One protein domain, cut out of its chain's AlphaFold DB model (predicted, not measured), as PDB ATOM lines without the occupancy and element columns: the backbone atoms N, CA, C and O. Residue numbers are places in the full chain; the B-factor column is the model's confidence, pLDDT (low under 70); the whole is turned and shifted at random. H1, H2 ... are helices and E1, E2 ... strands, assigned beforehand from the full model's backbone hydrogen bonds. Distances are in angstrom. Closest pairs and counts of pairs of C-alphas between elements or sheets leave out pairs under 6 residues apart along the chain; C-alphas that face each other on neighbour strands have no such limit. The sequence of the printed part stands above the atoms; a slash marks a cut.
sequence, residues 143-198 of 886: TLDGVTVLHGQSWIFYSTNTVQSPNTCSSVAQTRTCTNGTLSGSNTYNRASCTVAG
ATOM      1  N   THR A 143      12.146  59.731  44.267       82.56
ATOM      2  CA  THR A 143      11.084  58.863  43.735       82.56
ATOM      3  C   THR A 143      11.684  57.783  42.841       82.56
ATOM      4  O   THR A 143      12.433  58.088  41.914       82.56
ATOM      5  N   LEU A 144      11.364  56.518  43.118       75.00
ATOM      6  CA  LEU A 144      11.862  55.350  42.393       75.00
ATOM      7  C   LEU A 144      10.779  54.263  42.376       75.00
ATOM      8  O   LEU A 144      10.244  53.912  43.423       75.00
ATOM      9  N   ASP A 145      10.443  53.760  41.185       78.50
ATOM     10  CA  ASP A 145       9.464  52.673  40.971       78.50
ATOM     11  C   ASP A 145       8.101  52.916  41.667       78.50
ATOM     12  O   ASP A 145       7.486  52.021  42.235       78.50
ATOM     13  N   GLY A 146       7.647  54.176  41.665       65.25
ATOM     14  CA  GLY A 146       6.397  54.629  42.296       65.25
ATOM     15  C   GLY A 146       6.509  55.019  43.778       65.25
ATOM     16  O   GLY A 146       5.695  55.806  44.260       65.25
ATOM     17  N   VAL A 147       7.539  54.562  44.495       63.31
ATOM     18  CA  VAL A 147       7.775  54.926  45.903       63.31
ATOM     19  C   VAL A 147       8.488  56.271  45.996       63.31
ATOM     20  O   VAL A 147       9.501  56.487  45.334       63.31
ATOM     21  N   THR A 148       7.995  57.164  46.859       73.12
ATOM     22  CA  THR A 148       8.654  58.440  47.187       73.12
ATOM     23  C   THR A 148       9.241  58.389  48.594       73.12
ATOM     24  O   THR A 148       8.516  58.382  49.585       73.12
ATOM     25  N   VAL A 149      10.570  58.376  48.674       61.00
ATOM     26  CA  VAL A 149      11.351  58.370  49.915       61.00
ATOM     27  C   VAL A 149      11.705  59.811  50.275       61.00
ATOM     28  O   VAL A 149      12.349  60.507  49.490       61.00
ATOM     29  N   LEU A 150      11.289  60.289  51.447       56.88
ATOM     30  CA  LEU A 150      11.656  61.629  51.922       56.88
ATOM     31  C   LEU A 150      13.147  61.691  52.294       56.88
ATOM     32  O   LEU A 150      13.747  60.673  52.636       56.88
ATOM     33  N   HIS A 151      13.752  62.880  52.265       62.59
ATOM     34  CA  HIS A 151      15.134  63.065  52.724       62.59
ATOM     35  C   HIS A 151      15.347  62.503  54.140       62.59
ATOM     36  O   HIS A 151      14.516  62.693  55.027       62.59
ATOM     37  N   GLY A 152      16.481  61.835  54.352       57.06
ATOM     38  CA  GLY A 152      16.850  61.190  55.614       57.06
ATOM     39  C   GLY A 152      16.117  59.871  55.876       57.06
ATOM     40  O   GLY A 152      16.582  59.073  56.682       57.06
ATOM     41  N   GLN A 153      15.013  59.595  55.174       50.81
ATOM     42  CA  GLN A 153      14.345  58.299  55.228       50.81
ATOM     43  C   GLN A 153      15.074  57.275  54.356       50.81
ATOM     44  O   GLN A 153      15.766  57.611  53.391       50.81
ATOM     45  N   SER A 154      14.885  56.003  54.697       62.12
ATOM     46  CA  SER A 154      15.381  54.871  53.918       62.12
ATOM     47  C   SER A 154      14.232  53.965  53.499       62.12
ATOM     48  O   SER A 154      13.254  53.826  54.228       62.12
ATOM     49  N   TRP A 155      14.368  53.329  52.340       62.31
ATOM     50  CA  TRP A 155      13.408  52.352  51.831       62.31
ATOM     51  C   TRP A 155      14.139  51.126  51.289       62.31
ATOM     52  O   TRP A 155      15.275  51.232  50.821       62.31
ATOM     53  N   ILE A 156      13.505  49.957  51.356       69.19
ATOM     54  CA  ILE A 156      14.067  48.720  50.813       69.19
ATOM     55  C   ILE A 156      13.679  48.627  49.339       69.19
ATOM     56  O   ILE A 156      12.504  48.492  49.014       69.19
ATOM     57  N   PHE A 157      14.672  48.690  48.453       78.62
ATOM     58  CA  PHE A 157      14.490  48.420  47.029       78.62
ATOM     59  C   PHE A 157      15.104  47.073  46.663       78.62
ATOM     60  O   PHE A 157      16.105  46.650  47.244       78.62
ATOM     61  N   TYR A 158      14.527  46.416  45.664       88.19
ATOM     62  CA  TYR A 158      14.942  45.093  45.211       88.19
ATOM     63  C   TYR A 158      15.614  45.164  43.836       88.19
ATOM     64  O   TYR A 158      15.364  46.092  43.063       88.19
ATOM     65  N   SER A 159      16.477  44.198  43.517       87.19
ATOM     66  CA  SER A 159      17.107  44.087  42.190       87.19
ATOM     67  C   SER A 159      16.267  43.317  41.161       87.19
ATOM     68  O   SER A 159      16.609  43.272  39.981       87.19
ATOM     69  N   THR A 160      15.137  42.750  41.589       81.50
ATOM     70  CA  THR A 160      14.137  42.081  40.750       81.50
ATOM     71  C   THR A 160      12.758  42.161  41.411       81.50
ATOM     72  O   THR A 160      12.663  42.117  42.637       81.50
ATOM     73  N   ASN A 161      11.687  42.232  40.610       79.50
ATOM     74  CA  ASN A 161      10.302  42.135  41.094       79.50
ATOM     75  C   ASN A 161       9.948  40.711  41.547       79.50
ATOM     76  O   ASN A 161       8.927  40.510  42.206       79.50
ATOM     77  N   THR A 162      10.752  39.714  41.167       73.56
ATOM     78  CA  THR A 162      10.465  38.300  41.414       73.56
ATOM     79  C   THR A 162      11.743  37.505  41.651       73.56
ATOM     80  O   THR A 162      12.678  37.559  40.848       73.56
ATOM     81  N   VAL A 163      11.754  36.711  42.718       68.81
ATOM     82  CA  VAL A 163      12.725  35.635  42.965       68.81
ATOM     83  C   VAL A 163      12.034  34.277  42.871       68.81
ATOM     84  O   VAL A 163      10.831  34.179  43.095       68.81
ATOM     85  N   GLN A 164      12.783  33.228  42.536       66.31
ATOM     86  CA  GLN A 164      12.280  31.851  42.578       66.31
ATOM     87  C   GLN A 164      12.617  31.214  43.928       66.31
ATOM     88  O   GLN A 164      13.754  31.344  44.396       66.31
ATOM     89  N   SER A 165      11.662  30.491  44.517       53.12
ATOM     90  CA  SER A 165      11.901  29.623  45.682       53.12
ATOM     91  C   SER A 165      13.132  28.719  45.453       53.12
ATOM     92  O   SER A 165      13.297  28.211  44.340       53.12
ATOM     93  N   PRO A 166      14.036  28.526  46.438       53.75
ATOM     94  CA  PRO A 166      13.945  28.918  47.852       53.75
ATOM     95  C   PRO A 166      14.508  30.318  48.175       53.75
ATOM     96  O   PRO A 166      14.710  30.643  49.344       53.75
ATOM     97  N   ASN A 167      14.817  31.147  47.174       62.22
ATOM     98  CA  ASN A 167      15.397  32.471  47.409       62.22
ATOM     99  C   ASN A 167      14.347  33.432  47.986       62.22
ATOM    100  O   ASN A 167      13.186  33.421  47.578       62.22
ATOM    101  N   THR A 168      14.765  34.296  48.910       66.31
ATOM    102  CA  THR A 168      13.892  35.292  49.543       66.31
ATOM    103  C   THR A 168      14.078  36.659  48.897       66.31
ATOM    104  O   THR A 168      15.143  36.976  48.371       66.31
ATOM    105  N   CYS A 169      13.075  37.534  48.991       71.25
ATOM    106  CA  CYS A 169      13.252  38.919  48.551       71.25
ATOM    107  C   CYS A 169      14.377  39.642  49.314       71.25
ATOM    108  O   CYS A 169      15.017  40.531  48.762       71.25
ATOM    109  N   SER A 170      14.701  39.205  50.535       73.44
ATOM    110  CA  SER A 170      15.851  39.683  51.309       73.44
ATOM    111  C   SER A 170      17.202  39.392  50.642       73.44
ATOM    112  O   SER A 170      18.115  40.201  50.778       73.44
ATOM    113  N   SER A 171      17.350  38.300  49.876       75.94
ATOM    114  CA  SER A 171      18.598  38.008  49.143       75.94
ATOM    115  C   SER A 171      18.776  38.849  47.871       75.94
ATOM    116  O   SER A 171      19.812  38.758  47.216       75.94
ATOM    117  N   VAL A 172      17.778  39.665  47.517       80.81
ATOM    118  CA  VAL A 172      17.812  40.637  46.411       80.81
ATOM    119  C   VAL A 172      17.448  42.053  46.874       80.81
ATOM    120  O   VAL A 172      17.129  42.902  46.046       80.81
ATOM    121  N   ALA A 173      17.493  42.317  48.183       77.81
ATOM    122  CA  ALA A 173      17.122  43.588  48.800       77.81
ATOM    123  C   ALA A 173      18.331  44.487  49.089       77.81
ATOM    124  O   ALA A 173      19.411  44.018  49.448       77.81
ATOM    125  N   GLN A 174      18.115  45.802  49.041       83.75
ATOM    126  CA  GLN A 174      19.014  46.798  49.610       83.75
ATOM    127  C   GLN A 174      18.221  47.961  50.207       83.75
ATOM    128  O   GLN A 174      17.406  48.592  49.534       83.75
ATOM    129  N   THR A 175      18.519  48.296  51.460       82.19
ATOM    130  CA  THR A 175      18.086  49.550  52.080       82.19
ATOM    131  C   THR A 175      18.815  50.719  51.416       82.19
ATOM    132  O   THR A 175      20.043  50.798  51.478       82.19
ATOM    133  N   ARG A 176      18.068  51.623  50.776       80.50
ATOM    134  CA  ARG A 176      18.579  52.842  50.133       80.50
ATOM    135  C   ARG A 176      18.050  54.068  50.875       80.50
ATOM    136  O   ARG A 176      16.842  54.213  51.050       80.50
ATOM    137  N   THR A 177      18.948  54.951  51.292       79.50
ATOM    138  CA  THR A 177      18.642  56.197  52.015       79.50
ATOM    139  C   THR A 177      18.547  57.352  51.033       79.50
ATOM    140  O   THR A 177      19.409  57.485  50.163       79.50
ATOM    141  N   CYS A 178      17.525  58.198  51.157       72.19
ATOM    142  CA  CYS A 178      17.394  59.385  50.322       72.19
ATOM    143  C   CYS A 178      18.164  60.570  50.916       72.19
ATOM    144  O   CYS A 178      17.825  61.072  51.986       72.19
ATOM    145  N   THR A 179      19.152  61.074  50.180       76.69
ATOM    146  CA  THR A 179      19.914  62.276  50.527       76.69
ATOM    147  C   THR A 179      19.759  63.291  49.398       76.69
ATOM    148  O   THR A 179      20.442  63.207  48.381       76.69
ATOM    149  N   ASN A 180      18.837  64.245  49.570       73.31
ATOM    150  CA  ASN A 180      18.560  65.339  48.623       73.31
ATOM    151  C   ASN A 180      18.403  64.874  47.166       73.31
ATOM    152  O   ASN A 180      19.216  65.182  46.298       73.31
ATOM    153  N   GLY A 181      17.340  64.110  46.908       76.31
ATOM    154  CA  GLY A 181      16.984  63.603  45.581       76.31
ATOM    155  C   GLY A 181      17.846  62.435  45.088       76.31
ATOM    156  O   GLY A 181      17.512  61.825  44.078       76.31
ATOM    157  N   THR A 182      18.914  62.077  45.810       82.44
ATOM    158  CA  THR A 182      19.814  60.965  45.467       82.44
ATOM    159  C   THR A 182      19.636  59.796  46.437       82.44
ATOM    160  O   THR A 182      19.781  59.969  47.645       82.44
ATOM    161  N   LEU A 183      19.355  58.590  45.928       83.69
ATOM    162  CA  LEU A 183      19.295  57.362  46.737       83.69
ATOM    163  C   LEU A 183      20.674  56.705  46.857       83.69
ATOM    164  O   LEU A 183      21.276  56.346  45.841       83.69
ATOM    165  N   SER A 184      21.128  56.469  48.089       86.81
ATOM    166  CA  SER A 184      22.348  55.703  48.383       86.81
ATOM    167  C   SER A 184      22.262  54.252  47.879       86.81
ATOM    168  O   SER A 184      21.195  53.775  47.495       86.81
ATOM    169  N   GLY A 185      23.387  53.535  47.858       84.88
ATOM    170  CA  GLY A 185      23.447  52.160  47.348       84.88
ATOM    171  C   GLY A 185      23.556  52.068  45.820       84.88
ATOM    172  O   GLY A 185      23.906  53.033  45.142       84.88
ATOM    173  N   SER A 186      23.299  50.880  45.274       89.00
ATOM    174  CA  SER A 186      23.451  50.570  43.850       89.00
ATOM    175  C   SER A 186      22.146  50.767  43.079       89.00
ATOM    176  O   SER A 186      21.081  50.305  43.487       89.00
ATOM    177  N   ASN A 187      22.252  51.352  41.884       86.69
ATOM    178  CA  ASN A 187      21.132  51.522  40.953       86.69
ATOM    179  C   ASN A 187      20.598  50.206  40.356       86.69
ATOM    180  O   ASN A 187      19.586  50.231  39.659       86.69
ATOM    181  N   THR A 188      21.222  49.062  40.662       87.25
ATOM    182  CA  THR A 188      20.634  47.735  40.422       87.25
ATOM    183  C   THR A 188      19.406  47.478  41.290       87.25
ATOM    184  O   THR A 188      18.512  46.769  40.851       87.25
ATOM    185  N   TYR A 189      19.344  48.042  42.501       87.81
ATOM    186  CA  TYR A 189      18.197  47.917  43.401       87.81
ATOM    187  C   TYR A 189      17.215  49.046  43.088       87.81
ATOM    188  O   TYR A 189      17.298  50.147  43.641       87.81
ATOM    189  N   ASN A 190      16.351  48.793  42.107       86.94
ATOM    190  CA  ASN A 190      15.470  49.790  41.504       86.94
ATOM    191  C   ASN A 190      13.990  49.397  41.494       86.94
ATOM    192  O   ASN A 190      13.217  50.047  40.798       86.94
ATOM    193  N   ARG A 191      13.604  48.362  42.252       81.31
ATOM    194  CA  ARG A 191      12.228  47.855  42.342       81.31
ATOM    195  C   ARG A 191      11.619  48.144  43.702       81.31
ATOM    196  O   ARG A 191      12.248  47.852  44.715       81.31
ATOM    197  N   ALA A 192      10.419  48.714  43.730       77.94
ATOM    198  CA  ALA A 192       9.707  49.063  44.959       77.94
ATOM    199  C   ALA A 192       9.169  47.835  45.709       77.94
ATOM    200  O   ALA A 192       8.954  47.894  46.919       77.94
ATOM    201  N   SER A 193       8.961  46.726  44.997       66.31
ATOM    202  CA  SER A 193       8.454  45.467  45.533       66.31
ATOM    203  C   SER A 193       9.218  44.267  44.970       66.31
ATOM    204  O   SER A 193       9.889  44.347  43.939       66.31
ATOM    205  N   CYS A 194       9.110  43.142  45.671       71.31
ATOM    206  CA  CYS A 194       9.570  41.839  45.218       71.31
ATOM    207  C   CYS A 194       8.573  40.765  45.671       71.31
ATOM    208  O   CYS A 194       7.945  40.884  46.722       71.31
ATOM    209  N   THR A 195       8.441  39.716  44.865       60.25
ATOM    210  CA  THR A 195       7.564  38.559  45.074       60.25
ATOM    211  C   THR A 195       8.375  37.264  45.024       60.25
ATOM    212  O   THR A 195       9.369  37.180  44.300       60.25
ATOM    213  N   VAL A 196       7.962  36.236  45.766       59.47
ATOM    214  CA  VAL A 196       8.533  34.885  45.635       59.47
ATOM    215  C   VAL A 196       7.621  34.069  44.720       59.47
ATOM    216  O   VAL A 196       6.531  33.669  45.121       59.47
ATOM    217  N   ALA A 197       8.049  33.835  43.482       49.31
ATOM    218  CA  ALA A 197       7.366  32.934  42.560       49.31
ATOM    219  C   ALA A 197       7.817  31.480  42.773       49.31
ATOM    220  O   ALA A 197       8.900  31.203  43.298       49.31
ATOM    221  N   GLY A 198       6.951  30.538  42.392       44.94
ATOM    222  CA  GLY A 198       7.173  29.107  42.621       44.94
ATOM    223  C   GLY A 198       6.994  28.664  44.080       44.94
ATOM    224  O   GLY A 198       7.169  27.484  44.374       44.94
TER     225      GLY A 198
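AT A GLANCE: This is residues 143 to 198 of the 886 residues of the protein "LamGL domain-containing protein" of Candidatus Kaiserbacteria bacterium RIFCSPLOWO2_01_FULL_53_17 (UniProt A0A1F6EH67). Two small two-stranded sheets sit end to end along a short rod: the antiparallel ribbon E2 - E4, and the parallel pair E3 = E5 towards the other end, with the short helix H1 between them. E1 lies near the ribbon's far end, and from there the long stretch 180 to 194 folds back to E5. The printed part has 56 residues, with the order E1 E2 E3 H1 E4 E5; the class is mostly strand, though under half of the residues are in named elements. It is compact, with a radius of gyration of the C-alphas of 11.6 A and spans of 38 by 18 by 15 A.

IN THESE COORDINATES: Find C-alpha 147 at (7.775, 54.926, 45.903), where E1, residues 147 to 149, begins. Next come E2, residues 154 to 158, 13.1 A long, and E3, residues 162 to 164. H1, residues 169 to 172, runs 5.3 A. E4, residues 173 to 179, runs 19.0 A from C-alpha 173 at (17.122, 43.588, 48.800). E5, residues 195 to 197, ends at (7.366, 32.934, 42.560).

HOW THE PARTS SIT: Look at E2 and E4, antiparallel at 141 degrees: N 157 and O 174 are within hydrogen-bond range at 2.9 A. E3 and E5 are parallel at 38 degrees, with N 197 and O 163 at 2.8 A. E1 pairs with no named strand; its closest C-alpha to E4 is Val 149, 6.1 A from that of Cys 178. The closest C-alphas of E3 and H1, those of Val 163 and Cys 169, are 6.5 A apart. H1 is too short for an O i to N i+4 pair; its one O i to N i+3 pair is within range. E3 and E4 are apart.

THE WHOLE: The C-alphas of Asn 180 and Gly 198 are the two farthest apart, at 38.5 A. The printed part has no cut. The link E4 to E5 is long, with 15 residues. Mean pLDDT of the printed part is 72.7; look for values under 70 at residues 149 to 156, 163 to 168 and 195 to 198, among others.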